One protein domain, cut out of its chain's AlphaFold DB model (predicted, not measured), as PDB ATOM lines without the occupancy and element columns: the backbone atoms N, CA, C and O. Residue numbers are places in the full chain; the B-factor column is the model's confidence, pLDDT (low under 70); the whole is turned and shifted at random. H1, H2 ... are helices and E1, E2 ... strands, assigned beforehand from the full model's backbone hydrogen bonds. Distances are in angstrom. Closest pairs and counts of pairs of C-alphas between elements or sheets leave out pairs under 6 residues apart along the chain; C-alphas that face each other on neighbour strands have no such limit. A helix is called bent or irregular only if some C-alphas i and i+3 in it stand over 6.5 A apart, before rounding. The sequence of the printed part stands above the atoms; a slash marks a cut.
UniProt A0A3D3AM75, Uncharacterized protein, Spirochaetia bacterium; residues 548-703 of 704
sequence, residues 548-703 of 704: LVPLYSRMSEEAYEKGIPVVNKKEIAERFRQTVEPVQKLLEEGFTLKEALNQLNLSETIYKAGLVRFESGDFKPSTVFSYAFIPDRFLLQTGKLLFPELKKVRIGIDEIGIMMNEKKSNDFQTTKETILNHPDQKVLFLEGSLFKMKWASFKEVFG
ATOM      1  N   LEU A 548     133.318 252.830 183.219       87.19
ATOM      2  CA  LEU A 548     134.440 251.968 183.596       87.19
ATOM      3  C   LEU A 548     135.288 252.558 184.718       87.19
ATOM      4  O   LEU A 548     135.710 251.829 185.604       87.19
ATOM      5  N   VAL A 549     135.525 253.869 184.721       91.06
ATOM      6  CA  VAL A 549     136.417 254.496 185.701       91.06
ATOM      7  C   VAL A 549     135.865 254.385 187.132       91.06
ATOM      8  O   VAL A 549     136.610 253.938 188.003       91.06
ATOM      9  N   PRO A 550     134.578 254.684 187.415       90.75
ATOM     10  CA  PRO A 550     133.982 254.391 188.722       90.75
ATOM     11  C   PRO A 550     133.972 252.903 189.077       90.75
ATOM     12  O   PRO A 550     134.215 252.545 190.227       90.75
ATOM     13  N   LEU A 551     133.693 252.030 188.103       90.88
ATOM     14  CA  LEU A 551     133.699 250.582 188.315       90.88
ATOM     15  C   LEU A 551     135.087 250.095 188.752       90.88
ATOM     16  O   LEU A 551     135.212 249.436 189.779       90.88
ATOM     17  N   TYR A 552     136.122 250.479 188.011       93.56
ATOM     18  CA  TYR A 552     137.518 250.155 188.290       93.56
ATOM     19  C   TYR A 552     138.001 250.770 189.602       93.56
ATOM     20  O   TYR A 552     138.737 250.120 190.338       93.56
ATOM     21  N   SER A 553     137.535 251.973 189.952       93.62
ATOM     22  CA  SER A 553     137.813 252.567 191.264       93.62
ATOM     23  C   SER A 553     137.269 251.697 192.402       93.62
ATOM     24  O   SER A 553     138.004 251.423 193.345       93.62
ATOM     25  N   ARG A 554     136.028 251.195 192.292       94.19
ATOM     26  CA  ARG A 554     135.445 250.281 193.294       94.19
ATOM     27  C   ARG A 554     136.154 248.928 193.346       94.19
ATOM     28  O   ARG A 554     136.372 248.400 194.428       94.19
ATOM     29  N   MET A 555     136.520 248.367 192.192       95.19
ATOM     30  CA  MET A 555     137.257 247.096 192.127       95.19
ATOM     31  C   MET A 555     138.648 247.217 192.761       95.19
ATOM     32  O   MET A 555     139.063 246.333 193.504       95.19
ATOM     33  N   SER A 556     139.344 248.324 192.495       93.69
ATOM     34  CA  SER A 556     140.634 248.656 193.106       93.69
ATOM     35  C   SER A 556     140.518 248.804 194.625       93.69
ATOM     36  O   SER A 556     141.308 248.224 195.368       93.69
ATOM     37  N   GLU A 557     139.499 249.527 195.089       93.00
ATOM     38  CA  GLU A 557     139.205 249.710 196.511       93.00
ATOM     39  C   GLU A 557     138.918 248.375 197.207       93.00
ATOM     40  O   GLU A 557     139.566 248.064 198.205       93.00
ATOM     41  N   GLU A 558     138.052 247.534 196.627       94.12
ATOM     42  CA  GLU A 558     137.779 246.186 197.140       94.12
ATOM     43  C   GLU A 558     139.058 245.341 197.211       94.12
ATOM     44  O   GLU A 558     139.294 244.659 198.212       94.12
ATOM     45  N   ALA A 559     139.890 245.385 196.165       92.62
ATOM     46  CA  ALA A 559     141.119 244.606 196.128       92.62
ATOM     47  C   ALA A 559     142.095 245.028 197.237       92.62
ATOM     48  O   ALA A 559     142.622 244.175 197.952       92.62
ATOM     49  N   TYR A 560     142.289 246.334 197.440       90.69
ATOM     50  CA  TYR A 560     143.211 246.859 198.453       90.69
ATOM     51  C   TYR A 560     142.701 246.709 199.886       90.69
ATOM     52  O   TYR A 560     143.504 246.493 200.798       90.69
ATOM     53  N   GLU A 561     141.391 246.803 200.108       90.50
ATOM     54  CA  GLU A 561     140.796 246.596 201.432       90.50
ATOM     55  C   GLU A 561     140.903 245.151 201.899       90.50
ATOM     56  O   GLU A 561     141.209 244.904 203.067       90.50
ATOM     57  N   LYS A 562     140.672 244.209 200.981       90.62
ATOM     58  CA  LYS A 562     140.679 242.769 201.265       90.62
ATOM     59  C   LYS A 562     142.056 242.117 201.104       90.62
ATOM     60  O   LYS A 562     142.158 240.908 201.266       90.62
ATOM     61  N   GLY A 563     143.090 242.881 200.736       88.94
ATOM     62  CA  GLY A 563     144.427 242.339 200.466       88.94
ATOM     63  C   GLY A 563     144.476 241.384 199.265       88.94
ATOM     64  O   GLY A 563     145.334 240.508 199.216       88.94
ATOM     65  N   ILE A 564     143.554 241.522 198.305       92.12
ATOM     66  CA  ILE A 564     143.505 240.693 197.094       92.12
ATOM     67  C   ILE A 564     144.670 241.086 196.167       92.12
ATOM     68  O   ILE A 564     144.837 242.279 195.893       92.12
ATOM     69  N   PRO A 565     145.449 240.121 195.633       92.31
ATOM     70  CA  PRO A 565     146.536 240.420 194.709       92.31
ATOM     71  C   PRO A 565     146.051 241.135 193.445       92.31
ATOM     72  O   PRO A 565     145.129 240.674 192.764       92.31
ATOM     73  N   VAL A 566     146.708 242.241 193.105       93.38
ATOM     74  CA  VAL A 566     146.570 242.924 191.817       93.38
ATOM     75  C   VAL A 566     147.711 242.477 190.919       93.38
ATOM     76  O   VAL A 566     148.875 242.650 191.270       93.38
ATOM     77  N   VAL A 567     147.376 241.889 189.776       91.06
ATOM     78  CA  VAL A 567     148.319 241.157 188.926       91.06
ATOM     79  C   VAL A 567     148.327 241.749 187.531       91.06
ATOM     80  O   VAL A 567     147.275 242.059 186.974       91.06
ATOM     81  N   ASN A 568     149.502 241.861 186.926       89.00
ATOM     82  CA  ASN A 568     149.627 242.206 185.518       89.00
ATOM     83  C   ASN A 568     150.780 241.454 184.853       89.00
ATOM     84  O   ASN A 568     151.779 241.133 185.495       89.00
ATOM     85  N   LYS A 569     150.651 241.176 183.554       85.19
ATOM     86  CA  LYS A 569     151.738 240.570 182.776       85.19
ATOM     87  C   LYS A 569     152.722 241.635 182.306       85.19
ATOM     88  O   LYS A 569     152.350 242.789 182.086       85.19
ATOM     89  N   LYS A 570     153.981 241.233 182.157       84.12
ATOM     90  CA  LYS A 570     155.002 242.036 181.494       84.12
ATOM     91  C   LYS A 570     154.641 242.186 180.022       84.12
ATOM     92  O   LYS A 570     154.459 241.195 179.319       84.12
ATOM     93  N   GLU A 571     154.568 243.422 179.553       77.88
ATOM     94  CA  GLU A 571     154.306 243.721 178.152       77.88
ATOM     95  C   GLU A 571     155.583 244.165 177.444       77.88
ATOM     96  O   GLU A 571     156.367 244.969 177.955       77.88
ATOM     97  N   ILE A 572     155.773 243.652 176.230       75.44
ATOM     98  CA  ILE A 572     156.868 244.033 175.341       75.44
ATOM     99  C   ILE A 572     156.247 244.745 174.145       75.44
ATOM    100  O   ILE A 572     155.375 244.199 173.472       75.44
ATOM    101  N   ALA A 573     156.673 245.983 173.889       72.19
ATOM    102  CA  ALA A 573     156.148 246.744 172.763       72.19
ATOM    103  C   ALA A 573     156.527 246.079 171.431       72.19
ATOM    104  O   ALA A 573     157.686 245.724 171.220       72.19
ATOM    105  N   GLU A 574     155.570 246.016 170.507       71.56
ATOM    106  CA  GLU A 574     155.699 245.330 169.216       71.56
ATOM    107  C   GLU A 574     156.929 245.766 168.405       71.56
ATOM    108  O   GLU A 574     157.635 244.940 167.843       71.56
ATOM    109  N   ARG A 575     157.278 247.058 168.425       69.88
ATOM    110  CA  ARG A 575     158.493 247.574 167.764       69.88
ATOM    111  C   ARG A 575     159.783 246.891 168.233       69.88
ATOM    112  O   ARG A 575     160.726 246.765 167.460       69.88
ATOM    113  N   PHE A 576     159.844 246.490 169.505       79.81
ATOM    114  CA  PHE A 576     160.998 245.790 170.058       79.81
ATOM    115  C   PHE A 576     160.952 244.314 169.674       79.81
ATOM    116  O   PHE A 576     161.986 243.788 169.288       79.81
ATOM    117  N   ARG A 577     159.764 243.689 169.660       78.06
ATOM    118  CA  ARG A 577     159.585 242.326 169.130       78.06
ATOM    119  C   ARG A 577     160.055 242.215 167.685       78.06
ATOM    120  O   ARG A 577     160.948 241.431 167.397       78.06
ATOM    121  N   GLN A 578     159.577 243.107 166.822       80.25
ATOM    122  CA  GLN A 578     159.949 243.169 165.404       80.25
ATOM    123  C   GLN A 578     161.449 243.393 165.167       80.25
ATOM    124  O   GLN A 578     161.961 243.029 164.116       80.25
ATOM    125  N   THR A 579     162.153 243.994 166.130       79.56
ATOM    126  CA  THR A 579     163.604 244.211 166.046       79.56
ATOM    127  C   THR A 579     164.395 243.023 166.602       79.56
ATOM    128  O   THR A 579     165.478 242.727 166.107       79.56
ATOM    129  N   VAL A 580     163.891 242.365 167.650       85.25
ATOM    130  CA  VAL A 580     164.652 241.394 168.451       85.25
ATOM    131  C   VAL A 580     164.343 239.951 168.071       85.25
ATOM    132  O   VAL A 580     165.279 239.177 167.888       85.25
ATOM    133  N   GLU A 581     163.069 239.590 167.913       88.44
ATOM    134  CA  GLU A 581     162.643 238.207 167.649       88.44
ATOM    135  C   GLU A 581     163.205 237.653 166.327       88.44
ATOM    136  O   GLU A 581     163.721 236.537 166.344       88.44
ATOM    137  N   PRO A 582     163.225 238.400 165.198       89.75
ATOM    138  CA  PRO A 582     163.826 237.893 163.963       89.75
ATOM    139  C   PRO A 582     165.332 237.636 164.088       89.75
ATOM    140  O   PRO A 582     165.836 236.667 163.529       89.75
ATOM    141  N   VAL A 583     166.049 238.481 164.839       87.81
ATOM    142  CA  VAL A 583     167.486 238.295 165.085       87.81
ATOM    143  C   VAL A 583     167.704 237.077 165.981       87.81
ATOM    144  O   VAL A 583     168.552 236.253 165.662       87.81
ATOM    145  N   GLN A 584     166.930 236.929 167.063       89.75
ATOM    146  CA  GLN A 584     167.035 235.763 167.949       89.75
ATOM    147  C   GLN A 584     166.755 234.454 167.212       89.75
ATOM    148  O   GLN A 584     167.507 233.502 167.380       89.75
ATOM    149  N   LYS A 585     165.766 234.435 166.317       90.94
ATOM    150  CA  LYS A 585     165.476 233.266 165.486       90.94
ATOM    151  C   LYS A 585     166.652 232.875 164.578       90.94
ATOM    152  O   LYS A 585     166.989 231.704 164.491       90.94
ATOM    153  N   LEU A 586     167.314 233.842 163.938       90.12
ATOM    154  CA  LEU A 586     168.506 233.562 163.123       90.12
ATOM    155  C   LEU A 586     169.680 233.060 163.979       90.12
ATOM    156  O   LEU A 586     170.416 232.174 163.555       90.12
ATOM    157  N   LEU A 587     169.839 233.579 165.199       90.38
ATOM    158  CA  LEU A 587     170.833 233.059 166.143       90.38
ATOM    159  C   LEU A 587     170.538 231.597 166.527       90.38
ATOM    160  O   LEU A 587     171.462 230.790 166.600       90.38
ATOM    161  N   GLU A 588     169.267 231.243 166.739       91.19
ATOM    162  CA  GLU A 588     168.826 229.862 167.005       91.19
ATOM    163  C   GLU A 588     169.047 228.930 165.802       91.19
ATOM    164  O   GLU A 588     169.377 227.759 165.980       91.19
ATOM    165  N   GLU A 589     168.934 229.453 164.579       92.31
ATOM    166  CA  GLU A 589     169.237 228.745 163.325       92.31
ATOM    167  C   GLU A 589     170.754 228.602 163.056       92.31
ATOM    168  O   GLU A 589     171.153 228.018 162.049       92.31
ATOM    169  N   GLY A 590     171.611 229.090 163.964       90.94
ATOM    170  CA  GLY A 590     173.067 228.912 163.925       90.94
ATOM    171  C   GLY A 590     173.847 230.039 163.242       90.94
ATOM    172  O   GLY A 590     175.067 229.935 163.111       90.94
ATOM    173  N   PHE A 591     173.183 231.124 162.831       92.69
ATOM    174  CA  PHE A 591     173.862 232.301 162.288       92.69
ATOM    175  C   PHE A 591     174.608 233.059 163.390       92.69
ATOM    176  O   PHE A 591     174.152 233.168 164.532       92.69
ATOM    177  N   THR A 592     175.740 233.670 163.047       94.38
ATOM    178  CA  THR A 592     176.389 234.632 163.944       94.38
ATOM    179  C   THR A 592     175.569 235.922 164.031       94.38
ATOM    180  O   THR A 592     174.866 236.304 163.094       94.38
ATOM    181  N   LEU A 593     175.707 236.674 165.131       89.81
ATOM    182  CA  LEU A 593     175.018 237.963 165.294       89.81
ATOM    183  C   LEU A 593     175.285 238.919 164.122       89.81
ATOM    184  O   LEU A 593     174.386 239.626 163.676       89.81
ATOM    185  N   LYS A 594     176.509 238.921 163.589       92.06
ATOM    186  CA  LYS A 594     176.890 239.781 162.464       92.06
ATOM    187  C   LYS A 594     176.174 239.383 161.168       92.06
ATOM    188  O   LYS A 594     175.750 240.262 160.422       92.06
ATOM    189  N   GLU A 595     176.018 238.086 160.914       90.50
ATOM    190  CA  GLU A 595     175.282 237.570 159.753       90.50
ATOM    191  C   GLU A 595     173.785 237.865 159.869       90.50
ATOM    192  O   GLU A 595     173.202 238.407 158.931       90.50
ATOM    193  N   ALA A 596     173.196 237.625 161.044       88.88
ATOM    194  CA  ALA A 596     171.787 237.907 161.311       88.88
ATOM    195  C   ALA A 596     171.445 239.400 161.134       88.88
ATOM    196  O   ALA A 596     170.448 239.754 160.502       88.88
ATOM    197  N   LEU A 597     172.299 240.293 161.647       89.44
ATOM    198  CA  LEU A 597     172.124 241.743 161.511       89.44
ATOM    199  C   LEU A 597     172.262 242.218 160.059       89.44
ATOM    200  O   LEU A 597     171.465 243.045 159.613       89.44
ATOM    201  N   ASN A 598     173.226 241.675 159.310       89.19
ATOM    202  CA  ASN A 598     173.399 241.992 157.891       89.19
ATOM    203  C   ASN A 598     172.204 241.522 157.053       89.19
ATOM    204  O   ASN A 598     171.714 242.276 156.213       89.19
ATOM    205  N   GLN A 599     171.703 240.311 157.305       91.44
ATOM    206  CA  GLN A 599     170.554 239.752 156.589       91.44
ATOM    207  C   GLN A 599     169.274 240.568 156.817       91.44
ATOM    208  O   GLN A 599     168.470 240.731 155.900       91.44
ATOM    209  N   LEU A 600     169.098 241.113 158.022       86.12
ATOM    210  CA  LEU A 600     167.939 241.927 158.393       86.12
ATOM    211  C   LEU A 600     168.136 243.431 158.148       86.12
ATOM    212  O   LEU A 600     167.232 244.216 158.435       86.12
ATOM    213  N   ASN A 601     169.295 243.842 157.620       85.00
ATOM    214  CA  ASN A 601     169.675 245.244 157.430       85.00
ATOM    215  C   ASN A 601     169.485 246.093 158.711       85.00
ATOM    216  O   ASN A 601     168.959 247.210 158.681       85.00
ATOM    217  N   LEU A 602     169.877 245.533 159.860       79.06
ATOM    218  CA  LEU A 602     169.757 246.145 161.184       79.06
ATOM    219  C   LEU A 602     171.137 246.528 161.721       79.06
ATOM    220  O   LEU A 602     172.087 245.757 161.650       79.06
ATOM    221  N   SER A 603     171.249 247.712 162.329       83.06
ATOM    222  CA  SER A 603     172.482 248.076 163.035       83.06
ATOM    223  C   SER A 603     172.569 247.383 164.396       83.06
ATOM    224  O   SER A 603     171.571 247.261 165.112       83.06
ATOM    225  N   GLU A 604     173.783 247.009 164.796       82.38
ATOM    226  CA  GLU A 604     174.049 246.387 166.097       82.38
ATOM    227  C   GLU A 604     173.594 247.270 167.269       82.38
ATOM    228  O   GLU A 604     173.034 246.773 168.244       82.38
ATOM    229  N   THR A 605     173.755 248.592 167.158       75.38
ATOM    230  CA  THR A 605     173.303 249.560 168.169       75.38
ATOM    231  C   THR A 605     171.785 249.528 168.352       75.38
ATOM    232  O   THR A 605     171.302 249.529 169.486       75.38
ATOM    233  N   ILE A 606     171.025 249.468 167.251       72.38
ATOM    234  CA  ILE A 606     169.555 249.385 167.291       72.38
ATOM    235  C   ILE A 606     169.118 248.052 167.901       72.38
ATOM    236  O   ILE A 606     168.243 248.049 168.767       72.38
ATOM    237  N   TYR A 607     169.751 246.945 167.505       80.00
ATOM    238  CA  TYR A 607     169.449 245.630 168.067       80.00
ATOM    239  C   TYR A 607     169.748 245.569 169.566       80.00
ATOM    240  O   TYR A 607     168.863 245.206 170.331       80.00
ATOM    241  N   LYS A 608     170.931 246.006 170.016       82.00
ATOM    242  CA  LYS A 608     171.288 246.032 171.446       82.00
ATOM    243  C   LYS A 608     170.339 246.910 172.264       82.00
ATOM    244  O   LYS A 608     169.892 246.502 173.333       82.00
ATOM    245  N   ALA A 609     169.981 248.093 171.760       74.69
ATOM    246  CA  ALA A 609     169.009 248.962 172.424       74.69
ATOM    247  C   ALA A 609     167.604 248.332 172.478       74.69
ATOM    248  O   ALA A 609     166.900 248.467 173.482       74.69
ATOM    249  N   GLY A 610     167.203 247.641 171.407       75.50
ATOM    250  CA  GLY A 610     165.963 246.874 171.336       75.50
ATOM    251  C   GLY A 610     165.957 245.698 172.308       75.50
ATOM    252  O   GLY A 610     164.982 245.537 173.033       75.50
ATOM    253  N   LEU A 611     167.057 244.948 172.381       79.69
ATOM    254  CA  LEU A 611     167.237 243.778 173.236       79.69
ATOM    255  C   LEU A 611     167.146 244.157 174.713       79.69
ATOM    256  O   LEU A 611     166.349 243.566 175.429       79.69
ATOM    257  N   VAL A 612     167.829 245.223 175.146       79.06
ATOM    258  CA  VAL A 612     167.714 245.724 176.530       79.06
ATOM    259  C   VAL A 612     166.261 246.055 176.880       79.06
ATOM    260  O   VAL A 612     165.806 245.751 177.977       79.06
ATOM    261  N   ARG A 613     165.506 246.666 175.956       74.38
ATOM    262  CA  ARG A 613     164.088 247.008 176.176       74.38
ATOM    263  C   ARG A 613     163.156 245.800 176.109       74.38
ATOM    264  O   ARG A 613     162.148 245.773 176.812       74.38
ATOM    265  N   PHE A 614     163.485 244.828 175.269       76.31
ATOM    266  CA  PHE A 614     162.778 243.561 175.138       76.31
ATOM    267  C   PHE A 614     162.937 242.729 176.417       76.31
ATOM    268  O   PHE A 614     161.947 242.306 177.012       76.31
ATOM    269  N   GLU A 615     164.169 242.608 176.907       74.38
ATOM    270  CA  GLU A 615     164.504 241.937 178.161       74.38
ATOM    271  C   GLU A 615     163.977 242.691 179.380       74.38
ATOM    272  O   GLU A 615     163.524 242.057 180.332       74.38
ATOM    273  N   SER A 616     163.984 244.031 179.375       68.94
ATOM    274  CA  SER A 616     163.461 244.803 180.505       68.94
ATOM    275  C   SER A 616     161.941 244.711 180.603       68.94
ATOM    276  O   SER A 616     161.438 244.562 181.717       68.94
ATOM    277  N   GLY A 617     161.232 244.757 179.460       68.12
ATOM    278  CA  GLY A 617     159.772 244.901 179.338       68.12
ATOM    279  C   GLY A 617     159.175 245.996 180.227       68.12
ATOM    280  O   GLY A 617     159.881 246.653 180.989       68.12
ATOM    281  N   ASP A 618     157.864 246.213 180.140       73.31
ATOM    282  CA  ASP A 618     157.180 247.189 180.988       73.31
ATOM    283  C   ASP A 618     155.932 246.579 181.632       73.31
ATOM    284  O   ASP A 618     155.181 245.824 181.021       73.31
ATOM    285  N   PHE A 619     155.659 246.983 182.869       76.62
ATOM    286  CA  PHE A 619     154.417 246.679 183.580       76.62
ATOM    287  C   PHE A 619     153.451 247.868 183.484       76.62
ATOM    288  O   PHE A 619     152.930 248.327 184.492       76.62
ATOM    289  N   LYS A 620     153.224 248.423 182.288       72.44
ATOM    290  CA  LYS A 620     152.526 249.718 182.114       72.44
ATOM    291  C   LYS A 620     151.180 249.847 182.844       72.44
ATOM    292  O   LYS A 620     150.964 250.905 183.449       72.44
ATOM    293  N   PRO A 621     150.305 248.819 182.883       80.94
ATOM    294  CA  PRO A 621     149.040 248.915 183.610       80.94
ATOM    295  C   PRO A 621     149.219 249.184 185.105       80.94
ATOM    296  O   PRO A 621     148.405 249.894 185.695       80.94
ATOM    297  N   SER A 622     150.306 248.697 185.718       81.75
ATOM    298  CA  SER A 622     150.569 248.927 187.141       81.75
ATOM    299  C   SER A 622     150.782 250.410 187.449       81.75
ATOM    300  O   SER A 622     150.365 250.882 188.499       81.75
ATOM    301  N   THR A 623     151.338 251.182 186.511       84.88
ATOM    302  CA  THR A 623     151.563 252.624 186.699       84.88
ATOM    303  C   THR A 623     150.243 253.391 186.767       84.88
ATOM    304  O   THR A 623     150.037 254.197 187.674       84.88
ATOM    305  N   VAL A 624     149.318 253.130 185.834       87.62
ATOM    306  CA  VAL A 624     147.988 253.766 185.852       87.62
ATOM    307  C   VAL A 624     147.194 253.339 187.064       87.62
ATOM    308  O   VAL A 624     146.593 254.188 187.725       87.62
ATOM    309  N   PHE A 625     147.230 252.047 187.376       89.62
ATOM    310  CA  PHE A 625     146.609 251.517 188.573       89.62
ATOM    311  C   PHE A 625     147.094 252.272 189.819       89.62
ATOM    312  O   PHE A 625     146.280 252.866 190.526       89.62
ATOM    313  N   SER A 626     148.411 252.356 190.017       87.38
ATOM    314  CA  SER A 626     149.009 252.986 191.193       87.38
ATOM    315  C   SER A 626     148.724 254.479 191.305       87.38
ATOM    316  O   SER A 626     148.393 254.963 192.383       87.38
ATOM    317  N   TYR A 627     148.818 255.228 190.206       89.06
ATOM    318  CA  TYR A 627     148.702 256.690 190.249       89.06
ATOM    319  C   TYR A 627     147.259 257.195 190.256       89.06
ATOM    320  O   TYR A 627     146.952 258.214 190.891       89.06
ATOM    321  N   ALA A 628     146.374 256.511 189.532       90.19
ATOM    322  CA  ALA A 628     144.988 256.928 189.402       90.19
ATOM    323  C   ALA A 628     144.071 256.154 190.351       90.19
ATOM    324  O   ALA A 628     143.317 256.792 191.079       90.19
ATOM    325  N   PHE A 629     144.137 254.821 190.361       92.12
ATOM    326  CA  PHE A 629     143.072 253.973 190.905       92.12
ATOM    327  C   PHE A 629     143.277 253.492 192.340       92.12
ATOM    328  O   PHE A 629     142.299 253.055 192.943       92.12
ATOM    329  N   ILE A 630     144.484 253.564 192.911       88.88
ATOM    330  CA  ILE A 630     144.657 253.281 194.341       88.88
ATOM    331  C   ILE A 630     144.081 254.450 195.153       88.88
ATOM    332  O   ILE A 630     144.512 255.591 194.958       88.88
ATOM    333  N   PRO A 631     143.136 254.196 196.079       85.50
ATOM    334  CA  PRO A 631     142.607 255.239 196.945       85.50
ATOM    335  C   PRO A 631     143.702 255.894 197.789       85.50
ATOM    336  O   PRO A 631     144.510 255.215 198.426       85.50
ATOM    337  N   ASP A 632     143.678 257.224 197.871       86.06
ATOM    338  CA  ASP A 632     144.735 257.991 198.539       86.06
ATOM    339  C   ASP A 632     144.911 257.619 200.018       86.06
ATOM    340  O   ASP A 632     146.019 257.696 200.529       86.06
ATOM    341  N   ARG A 633     143.864 257.134 200.702       84.50
ATOM    342  CA  ARG A 633     143.963 256.659 202.097       84.50
ATOM    343  C   ARG A 633     144.900 255.460 202.285       84.50
ATOM    344  O   ARG A 633     145.401 255.266 203.385       84.50
ATOM    345  N   PHE A 634     145.135 254.664 201.238       80.56
ATOM    346  CA  PHE A 634     146.114 253.570 201.273       80.56
ATOM    347  C   PHE A 634     147.528 254.050 200.955       80.56
ATOM    348  O   PHE A 634     148.498 253.450 201.414       80.56
ATOM    349  N   LEU A 635     147.635 255.140 200.190       80.31
ATOM    350  CA  LEU A 635     148.906 255.734 199.789       80.31
ATOM    351  C   LEU A 635     149.457 256.684 200.856       80.31
ATOM    352  O   LEU A 635     150.666 256.792 201.026       80.31
ATOM    353  N   LEU A 636     148.587 257.394 201.573       79.31
ATOM    354  CA  LEU A 636     148.966 258.371 202.585       79.31
ATOM    355  C   LEU A 636     149.362 257.663 203.881       79.31
ATOM    356  O   LEU A 636     148.519 257.276 204.687       79.31
ATOM    357  N   GLN A 637     150.667 257.544 204.107       69.06
ATOM    358  CA  GLN A 637     151.228 257.078 205.373       69.06
ATOM    359  C   GLN A 637     152.081 258.195 205.965       69.06
ATOM    360  O   GLN A 637     152.999 258.691 205.314       69.06
ATOM    361  N   THR A 638     151.789 258.623 207.198       59.03
ATOM    362  CA  THR A 638     152.534 259.709 207.878       59.03
ATOM    363  C   THR A 638     152.639 261.003 207.046       59.03
ATOM    364  O   THR A 638     153.657 261.687 207.062       59.03
ATOM    365  N   GLY A 639     151.604 261.318 206.255       59.59
ATOM    366  CA  GLY A 639     151.582 262.491 205.370       59.59
ATOM    367  C   GLY A 639     152.421 262.366 204.089       59.59
ATOM    368  O   GLY A 639     152.515 263.331 203.341       59.59
ATOM    369  N   LYS A 640     153.015 261.199 203.804       63.53
ATOM    370  CA  LYS A 640     153.754 260.922 202.564       63.53
ATOM    371  C   LYS A 640     152.955 259.990 201.658       63.53
ATOM    372  O   LYS A 640     152.329 259.047 202.132       63.53
ATOM    373  N   LEU A 641     153.008 260.254 200.354       75.38
ATOM    374  CA  LEU A 641     152.403 259.426 199.310       75.38
ATOM    375  C   LEU A 641     153.340 258.237 199.009       75.38
ATOM    376  O   LEU A 641     154.338 258.407 198.307       75.38
ATOM    377  N   LEU A 642     153.051 257.064 199.574       74.62
ATOM    378  CA  LEU A 642     153.800 255.820 199.375       74.62
ATOM    379  C   LEU A 642     153.016 254.876 198.467       74.62
ATOM    380  O   LEU A 642     151.874 254.533 198.754       74.62
ATOM    381  N   PHE A 643     153.642 254.451 197.374       77.00
ATOM    382  CA  PHE A 643     153.040 253.513 196.435       77.00
ATOM    383  C   PHE A 643     153.469 252.085 196.754       77.00
ATOM    384  O   PHE A 643     154.588 251.882 197.223       77.00
ATOM    385  N   PRO A 644     152.597 251.103 196.495       78.06
ATOM    386  CA  PRO A 644     152.933 249.706 196.696       78.06
ATOM    387  C   PRO A 644     154.060 249.289 195.756       78.06
ATOM    388  O   PRO A 644     154.095 249.681 194.586       78.06
ATOM    389  N   GLU A 645     154.970 248.475 196.281       81.38
ATOM    390  CA  GLU A 645     156.029 247.883 195.479       81.38
ATOM    391  C   GLU A 645     155.454 246.845 194.516       81.38
ATOM    392  O   GLU A 645     154.596 246.032 194.864       81.38
ATOM    393  N   LEU A 646     155.954 246.873 193.282       85.38
ATOM    394  CA  LEU A 646     155.641 245.870 192.280       85.38
ATOM    395  C   LEU A 646     156.603 244.692 192.441       85.38
ATOM    396  O   LEU A 646     157.752 244.759 191.994       85.38
ATOM    397  N   LYS A 647     156.127 243.598 193.032       88.06
ATOM    398  CA  LYS A 647     156.908 242.363 193.141       88.06
ATOM    399  C   LYS A 647     156.832 241.588 191.835       88.06
ATOM    400  O   LYS A 647     155.743 241.332 191.326       88.06
ATOM    401  N   LYS A 648     157.990 241.225 191.289       89.12
ATOM    402  CA  LYS A 648     158.087 240.477 190.033       89.12
ATOM    403  C   LYS A 648     158.227 238.991 190.321       89.12
ATOM    404  O   LYS A 648     159.099 238.600 191.093       89.12
ATOM    405  N   VAL A 649     157.396 238.173 189.689       86.31
ATOM    406  CA  VAL A 649     157.459 236.710 189.796       86.31
ATOM    407  C   VAL A 649     157.551 236.125 188.391       86.31
ATOM    408  O   VAL A 649     156.868 236.582 187.478       86.31
ATOM    409  N   ARG A 650     158.407 235.120 188.194       82.69
ATOM    410  CA  ARG A 650     158.531 234.404 186.916       82.69
ATOM    411  C   ARG A 650     157.905 233.016 187.032       82.69
ATOM    412  O   ARG A 650     158.274 232.245 187.921       82.69
ATOM    413  N   ILE A 651     156.976 232.699 186.132       75.31
ATOM    414  CA  ILE A 651     156.285 231.403 186.050       75.31
ATOM    415  C   ILE A 651     156.382 230.923 184.599       75.31
ATOM    416  O   ILE A 651     155.755 231.481 183.707       75.31
ATOM    417  N   GLY A 652     157.207 229.901 184.354       74.00
ATOM    418  CA  GLY A 652     157.535 229.477 182.990       74.00
ATOM    419  C   GLY A 652     158.252 230.590 182.217       74.00
ATOM    420  O   GLY A 652     159.241 231.141 182.705       74.00
ATOM    421  N   ILE A 653     157.734 230.916 181.029       66.81
ATOM    422  CA  ILE A 653     158.214 232.015 180.171       66.81
ATOM    423  C   ILE A 653     157.596 233.379 180.520       66.81
ATOM    424  O   ILE A 653     158.104 234.409 180.080       66.81
ATOM    425  N   ASP A 654     156.535 233.403 181.331       72.69
ATOM    426  CA  ASP A 654     155.836 234.628 181.712       72.69
ATOM    427  C   ASP A 654     156.492 235.282 182.939       72.69
ATOM    428  O   ASP A 654     156.828 234.634 183.936       72.69
ATOM    429  N   GLU A 655     156.630 236.607 182.891       83.88
ATOM    430  CA  GLU A 655     156.977 237.437 184.045       83.88
ATOM    431  C   GLU A 655     155.773 238.311 184.411       83.88
ATOM    432  O   GLU A 655     155.208 239.008 183.562       83.88
ATOM    433  N   ILE A 656     155.375 238.274 185.678       86.06
ATOM    434  CA  ILE A 656     154.230 239.024 186.203       86.06
ATOM    435  C   ILE A 656     154.666 240.012 187.270       86.06
ATOM    436  O   ILE A 656     155.624 239.776 188.004       86.06
ATOM    437  N   GLY A 657     153.915 241.097 187.368       88.50
ATOM    438  CA  GLY A 657     153.970 242.049 188.456       88.50
ATOM    439  C   GLY A 657     152.790 241.815 189.387       88.50
ATOM    440  O   GLY A 657     151.661 241.620 188.929       88.50
ATOM    441  N   ILE A 658     153.052 241.820 190.690       89.00
ATOM    442  CA  ILE A 658     152.039 241.683 191.732       89.00
ATOM    443  C   ILE A 658     152.155 242.860 192.697       89.00
ATOM    444  O   ILE A 658     153.243 243.169 193.180       89.00
ATOM    445  N   MET A 659     151.022 243.501 192.983       90.56
ATOM    446  CA  MET A 659     150.874 244.537 194.008       90.56
ATOM    447  C   MET A 659     149.739 244.156 194.953       90.56
ATOM    448  O   MET A 659     148.705 243.656 194.511       90.56
ATOM    449  N   MET A 660     149.892 244.424 196.247       87.38
ATOM    450  CA  MET A 660     148.820 244.250 197.229       87.38
ATOM    451  C   MET A 660     149.060 245.093 198.476       87.38
ATOM    452  O   MET A 660     150.168 245.563 198.731       87.38
ATOM    453  N   ASN A 661     148.014 245.250 199.279       86.38
ATOM    454  CA  ASN A 661     148.129 245.815 200.613       86.38
ATOM    455  C   ASN A 661     148.596 244.738 201.606       86.38
ATOM    456  O   ASN A 661     147.776 244.008 202.159       86.38
ATOM    457  N   GLU A 662     149.905 244.662 201.848       77.44
ATOM    458  CA  GLU A 662     150.517 243.634 202.708       77.44
ATOM    459  C   GLU A 662     149.993 243.650 204.152       77.44
ATOM    460  O   GLU A 662     149.907 242.615 204.799       77.44
ATOM    461  N   LYS A 663     149.552 244.810 204.660       79.25
ATOM    462  CA  LYS A 663     148.965 244.911 206.011       79.25
ATOM    463  C   LYS A 663     147.598 244.231 206.127       79.25
ATOM    464  O   LYS A 663     147.085 244.074 207.231       79.25
ATOM    465  N   LYS A 664     146.965 243.929 204.993       81.38
ATOM    466  CA  LYS A 664     145.637 243.312 204.899       81.38
ATOM    467  C   LYS A 664     145.669 241.938 204.232       81.38
ATOM    468  O   LYS A 664     144.631 241.287 204.197       81.38
ATOM    469  N   SER A 665     146.813 241.490 203.711       73.44
ATOM    470  CA  SER A 665     146.948 240.139 203.168       73.44
ATOM    471  C   SER A 665     147.056 239.135 204.318       73.44
ATOM    472  O   SER A 665     147.998 239.208 205.102       73.44
ATOM    473  N   ASN A 666     146.111 238.199 204.409       58.94
ATOM    474  CA  ASN A 666     146.141 237.089 205.367       58.94
ATOM    475  C   ASN A 666     147.245 236.085 204.974       58.94
ATOM    476  O   ASN A 666     146.967 235.137 204.245       58.94
ATOM    477  N   ASP A 667     148.493 236.332 205.382       63.53
ATOM    478  CA  ASP A 667     149.671 235.460 205.182       63.53
ATOM    479  C   ASP A 667     150.025 235.094 203.725       63.53
ATOM    480  O   ASP A 667     150.878 234.241 203.469       63.53
ATOM    481  N   PHE A 668     149.420 235.756 202.734       69.25
ATOM    482  CA  PHE A 668     149.682 235.474 201.324       69.25
ATOM    483  C   PHE A 668     151.076 235.970 200.912       69.25
ATOM    484  O   PHE A 668     151.303 237.167 200.724       69.25
ATOM    485  N   GLN A 669     152.015 235.040 200.725       76.19
ATOM    486  CA  GLN A 669     153.335 235.354 200.190       76.19
ATOM    487  C   GLN A 669     153.307 235.407 198.658       76.19
ATOM    488  O   GLN A 669     152.888 234.477 197.976       76.19
ATOM    489  N   THR A 670     153.818 236.492 198.083       78.38
ATOM    490  CA  THR A 670     154.002 236.652 196.631       78.38
ATOM    491  C   THR A 670     155.200 235.846 196.126       78.38
ATOM    492  O   THR A 670     156.212 236.420 195.722       78.38
ATOM    493  N   THR A 671     155.104 234.517 196.170       81.31
ATOM    494  CA  THR A 671     156.121 233.597 195.639       81.31
ATOM    495  C   THR A 671     155.551 232.739 194.513       81.31
ATOM    496  O   THR A 671     154.339 232.560 194.395       81.31
ATOM    497  N   LYS A 672     156.437 232.183 193.682       83.06
ATOM    498  CA  LYS A 672     156.058 231.234 192.626       83.06
ATOM    499  C   LYS A 672     155.298 230.029 193.195       83.06
ATOM    500  O   LYS A 672     154.289 229.633 192.624       83.06
ATOM    501  N   GLU A 673     155.771 229.466 194.304       84.19
ATOM    502  CA  GLU A 673     155.181 228.279 194.937       84.19
ATOM    503  C   GLU A 673     153.775 228.564 195.461       84.19
ATOM    504  O   GLU A 673     152.848 227.816 195.163       84.19
ATOM    505  N   THR A 674     153.578 229.690 196.151       81.94
ATOM    506  CA  THR A 674     152.256 230.089 196.657       81.94
ATOM    507  C   THR A 674     151.240 230.260 195.525       81.94
ATOM    508  O   THR A 674     150.095 229.838 195.655       81.94
ATOM    509  N   ILE A 675     151.651 230.835 194.393       84.56
ATOM    510  CA  ILE A 675     150.762 231.035 193.239       84.56
ATOM    511  C   ILE A 675     150.358 229.697 192.611       84.56
ATOM    512  O   ILE A 675     149.184 229.497 192.308       84.56
ATOM    513  N   LEU A 676     151.314 228.778 192.438       84.06
ATOM    514  CA  LEU A 676     151.049 227.449 191.875       84.06
ATOM    515  C   LEU A 676     150.201 226.575 192.811       84.06
ATOM    516  O   LEU A 676     149.401 225.780 192.329       84.06
ATOM    517  N   ASN A 677     150.328 226.758 194.129       88.19
ATOM    518  CA  ASN A 677     149.540 226.038 195.133       88.19
ATOM    519  C   ASN A 677     148.116 226.598 195.311       88.19
ATOM    520  O   ASN A 677     147.254 225.909 195.854       88.19
ATOM    521  N   HIS A 678     147.843 227.823 194.844       88.06
ATOM    522  CA  HIS A 678     146.530 228.472 194.935       88.06
ATOM    523  C   HIS A 678     146.020 228.965 193.566       88.06
ATOM    524  O   HIS A 678     145.744 230.158 193.405       88.06
ATOM    525  N   PRO A 679     145.848 228.077 192.568       87.38
ATOM    526  CA  PRO A 679     145.479 228.471 191.205       87.38
ATOM    527  C   PRO A 679     144.114 229.179 191.126       87.38
ATOM    528  O   PRO A 679     143.928 230.067 190.296       87.38
ATOM    529  N   ASP A 680     143.181 228.859 192.024       91.25
ATOM    530  CA  ASP A 680     141.833 229.445 192.057       91.25
ATOM    531  C   ASP A 680     141.732 230.730 192.904       91.25
ATOM    532  O   ASP A 680     140.647 231.295 193.056       91.25
ATOM    533  N   GLN A 681     142.850 231.227 193.452       90.19
ATOM    534  CA  GLN A 681     142.874 232.477 194.213       90.19
ATOM    535  C   GLN A 681     142.339 233.628 193.357       90.19
ATOM    536  O   GLN A 681     142.851 233.907 192.271       90.19
ATOM    537  N   LYS A 682     141.334 234.336 193.885       93.31
ATOM    538  CA  LYS A 682     140.784 235.542 193.259       93.31
ATOM    539  C   LYS A 682     141.873 236.611 193.170       93.31
ATOM    540  O   LYS A 682     142.507 236.932 194.175       93.31
ATOM    541  N   VAL A 683     142.030 237.200 191.990       93.81
ATOM    542  CA  VAL A 683     142.957 238.299 191.704       93.81
ATOM    543  C   VAL A 683     142.268 239.406 190.916       93.81
ATOM    544  O   VAL A 683     141.288 239.177 190.200       93.81
ATOM    545  N   LEU A 684     142.791 240.624 191.037       95.25
ATOM    546  CA  LEU A 684     142.434 241.731 190.157       95.25
ATOM    547  C   LEU A 684     143.458 241.800 189.021       95.25
ATOM    548  O   LEU A 684     144.594 242.219 189.234       95.25
ATOM    549  N   PHE A 685     143.073 241.383 187.820       93.25
ATOM    550  CA  PHE A 685     143.969 241.357 186.668       93.25
ATOM    551  C   PHE A 685     143.926 242.673 185.886       93.25
ATOM    552  O   PHE A 685     142.841 243.168 185.562       93.25
ATOM    553  N   LEU A 686     145.107 243.215 185.570       90.38
ATOM    554  CA  LEU A 686     145.290 244.405 184.740       90.38
ATOM    555  C   LEU A 686     145.798 244.014 183.343       90.38
ATOM    556  O   LEU A 686     146.877 243.436 183.208       90.38
ATOM    557  N   GLU A 687     145.053 244.395 182.307       82.44
ATOM    558  CA  GLU A 687     145.425 244.221 180.890       82.44
ATOM    559  C   GLU A 687     145.951 245.542 180.303       82.44
ATOM    560  O   GLU A 687     145.464 246.607 180.698       82.44
ATOM    561  N   GLY A 688     146.941 245.502 179.395       63.66
ATOM    562  CA  GLY A 688     147.656 246.710 178.953       63.66
ATOM    563  C   GLY A 688     147.533 247.148 177.497       63.66
ATOM    564  O   GLY A 688     147.803 248.311 177.231       63.66
ATOM    565  N   SER A 689     146.985 246.361 176.562       55.03
ATOM    566  CA  SER A 689     146.639 246.924 175.234       55.03
ATOM    567  C   SER A 689     145.608 248.061 175.339       55.03
ATOM    568  O   SER A 689     145.629 249.024 174.571       55.03
ATOM    569  N   LEU A 690     144.736 247.953 176.342       65.25
ATOM    570  CA  LEU A 690     143.844 248.974 176.866       65.25
ATOM    571  C   LEU A 690     143.764 248.741 178.361       65.25
ATOM    572  O   LEU A 690     143.445 247.623 178.762       65.25
ATOM    573  N   PHE A 691     143.984 249.778 179.168       79.00
ATOM    574  CA  PHE A 691     143.863 249.645 180.611       79.00
ATOM    575  C   PHE A 691     142.474 249.118 180.994       79.00
ATOM    576  O   PHE A 691     141.466 249.836 180.936       79.00
ATOM    577  N   LYS A 692     142.431 247.845 181.383       85.00
ATOM    578  CA  LYS A 692     141.229 247.149 181.833       85.00
ATOM    579  C   LYS A 692     141.510 246.459 183.149       85.00
ATOM    580  O   LYS A 692     142.610 245.964 183.374       85.00
ATOM    581  N   MET A 693     140.484 246.416 183.986       90.69
ATOM    582  CA  MET A 693     140.484 245.628 185.205       90.69
ATOM    583  C   MET A 693     139.406 244.568 185.100       90.69
ATOM    584  O   MET A 693     138.256 244.878 184.776       90.69
ATOM    585  N   LYS A 694     139.759 243.331 185.428       92.56
ATOM    586  CA  LYS A 694     138.781 242.259 185.592       92.56
ATOM    587  C   LYS A 694     139.126 241.415 186.807       92.56
ATOM    588  O   LYS A 694     140.294 241.259 187.156       92.56
ATOM    589  N   TRP A 695     138.096 240.880 187.447       95.31
ATOM    590  CA  TRP A 695     138.289 239.793 188.396       95.31
ATOM    591  C   TRP A 695     138.655 238.534 187.618       95.31
ATOM    592  O   TRP A 695     138.032 238.259 186.593       95.31
ATOM    593  N   ALA A 696     139.668 237.819 188.089       94.31
ATOM    594  CA  ALA A 696     140.119 236.560 187.515       94.31
ATOM    595  C   ALA A 696     140.644 235.632 188.619       94.31
ATOM    596  O   ALA A 696     140.731 236.043 189.783       94.31
ATOM    597  N   SER A 697     141.029 234.413 188.261       92.62
ATOM    598  CA  SER A 697     141.909 233.571 189.080       92.62
ATOM    599  C   SER A 697     143.338 233.557 188.536       92.62
ATOM    600  O   SER A 697     143.580 233.927 187.384       92.62
ATOM    601  N   PHE A 698     144.309 233.111 189.338       88.94
ATOM    602  CA  PHE A 698     145.655 232.862 188.816       88.94
ATOM    603  C   PHE A 698     145.614 231.882 187.639       88.94
ATOM    604  O   PHE A 698     146.221 232.152 186.604       88.94
ATOM    605  N   LYS A 699     144.821 230.814 187.737       87.88
ATOM    606  CA  LYS A 699     144.616 229.840 186.664       87.88
ATOM    607  C   LYS A 699     144.214 230.495 185.345       87.88
ATOM    608  O   LYS A 699     144.833 230.236 184.319       87.88
ATOM    609  N   GLU A 700     143.237 231.397 185.379       87.50
ATOM    610  CA  GLU A 700     142.780 232.136 184.195       87.50
ATOM    611  C   GLU A 700     143.844 233.096 183.645       87.50
ATOM    612  O   GLU A 700     143.952 233.269 182.432       87.50
ATOM    613  N   VAL A 701     144.639 233.724 184.517       83.75
ATOM    614  CA  VAL A 701     145.727 234.626 184.105       83.75
ATOM    615  C   VAL A 701     146.866 233.854 183.431       83.75
ATOM    616  O   VAL A 701     147.454 234.344 182.461       83.75
ATOM    617  N   PHE A 702     147.186 232.656 183.917       74.56
ATOM    618  CA  PHE A 702     148.315 231.851 183.443       74.56
ATOM    619  C   PHE A 702     147.951 230.796 182.396       74.56
ATOM    620  O   PHE A 702     148.855 230.273 181.753       74.56
ATOM    621  N   GLY A 703     146.667 230.484 182.212       71.31
ATOM    622  CA  GLY A 703     146.253 229.324 181.420       71.31
ATOM    623  C   GLY A 703     146.740 227.998 182.021       71.31
ATOM    624  O   GLY A 703     147.124 227.114 181.260       71.31
TER     625      GLY A 703
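AT A GLANCE: This is residues 548 to 703 of the 704 residues of an uncharacterized protein of Spirochaetia bacterium (UniProt A0A3D3AM75). Picture two lobes: a strongly twisted five-strand sheet with H1 and H5 packed over one face and the short H8 on the opposite face, and a second lobe of three crossed helices, H2, H3 and H4, set away from the sheet. Residues 570 to 573 and 617 to 619 join the lobes, and H2 to H4 give the model much of its length. The printed part has 156 residues, with eight named helices and five named strands in the order H1 E1 H2 H3 H4 H5 H6 E2 E3 H7 E4 E5 H8; the class is mixed, helices and strands. The mixed sheet runs E2, E3, E1, E4, E5, with E1 and E4 parallel and the other neighbours antiparallel. The whole is loose, with a radius of gyration of the C-alphas of 18.9 A, and elongated, spanning 55 by 35 by 29 A.

IN THESE COORDINATES: Start with the sheet: E2 is residues 647 to 651, 13.1 A long; E3 is 654 to 659, 16.6 A; E1 is 566 to 569, 10.7 A; E4 is 682 to 687, 15.8 A; E5 is 692 to 697, 15.4 A. Find C-alpha 548 at (134.440, 251.968, 183.596); from there H1 runs to residue 561, over 19.7 A. H5 is residues 620 to 629, 13.6 A. In the other lobe, H2 is residues 574 to 588, 20.4 A, and only just irregular, with C-alphas 579 and 582 6.7 A apart; H3, residues 593 to 599, begins at C-alpha 593, (175.018, 237.963, 165.294); H4 is residues 604 to 616, 18.0 A. The short helices are H6, residues 632 to 635, H7, residues 672 to 677, and H8, residues 698 to 702, which ends at C-alpha 702, (148.315, 231.851, 183.443).

HOW THE PARTS SIT: Look first at the inner strands E1 and E4, parallel at 44 degrees, where N 567 and O 684 are 2.9 A apart, within hydrogen-bond range. E3 and E1 are antiparallel at 155 degrees, with N 566 and O 659 at 2.8 A. E2 and E3 form a hairpin, with N 649 and O 656 at 2.9 A; E4 and E5 form another, with N 683 and O 696 at 2.8 A. H1 and H5 on the same face make two layers, helices on one face of a sheet. H5 runs along the strands, at 17 degrees to E1 on the local plane, at a height over the sheet of 9.1 A; the closest C-alphas of H5 and E4, Pro 621 and Leu 686, are 6.0 A apart. H1 runs slantwise to them, at 39 degrees to E5 on the local plane, at a height of 8.9 A. With residues 552 to 556 alone, H1 only just touches H5, about perpendicular at 87 degrees, with 3 pairs of C-alphas within 8 A, the closest Ser 553 and Phe 629 at 5.5 A. H8 is on the opposite face, over none of the strands. H7 only grazes the sheet with residues 672 to 676, its closest C-alphas to E2 being Lys 672 and Val 649, 6.3 A. H6 is close to H1 but not clearly touching, C-alphas 634 and 560 being 7.8 A apart. Now turn to H2, which touches H4 about perpendicular at 74 degrees, closest C-alphas Phe 576 and Gly 610, 5.2 A, and touches H3, closest Val 583 and Ala 596, 5.7 A. H2, H3 and H4 are not on the sheet. Every O i to N i+4 pair is within hydrogen-bond range in H1, H3, H4, H7 and H8, against 9 of 11 in H2 and 5 of 6 in H5; H6 is too short for such a pair.

THE WHOLE: The two C-alphas farthest apart, Gln 599 and Thr 638, are 57.9 A from each other. The printed part has no cut. The links H6 to E2 and E3 to H7 are long, and the others are tight. Mean pLDDT of the printed part is 83.4; look for values under 70 at residues 575, 616 to 617, 637 to 640, 653, 666 to 668 and 688 to 690.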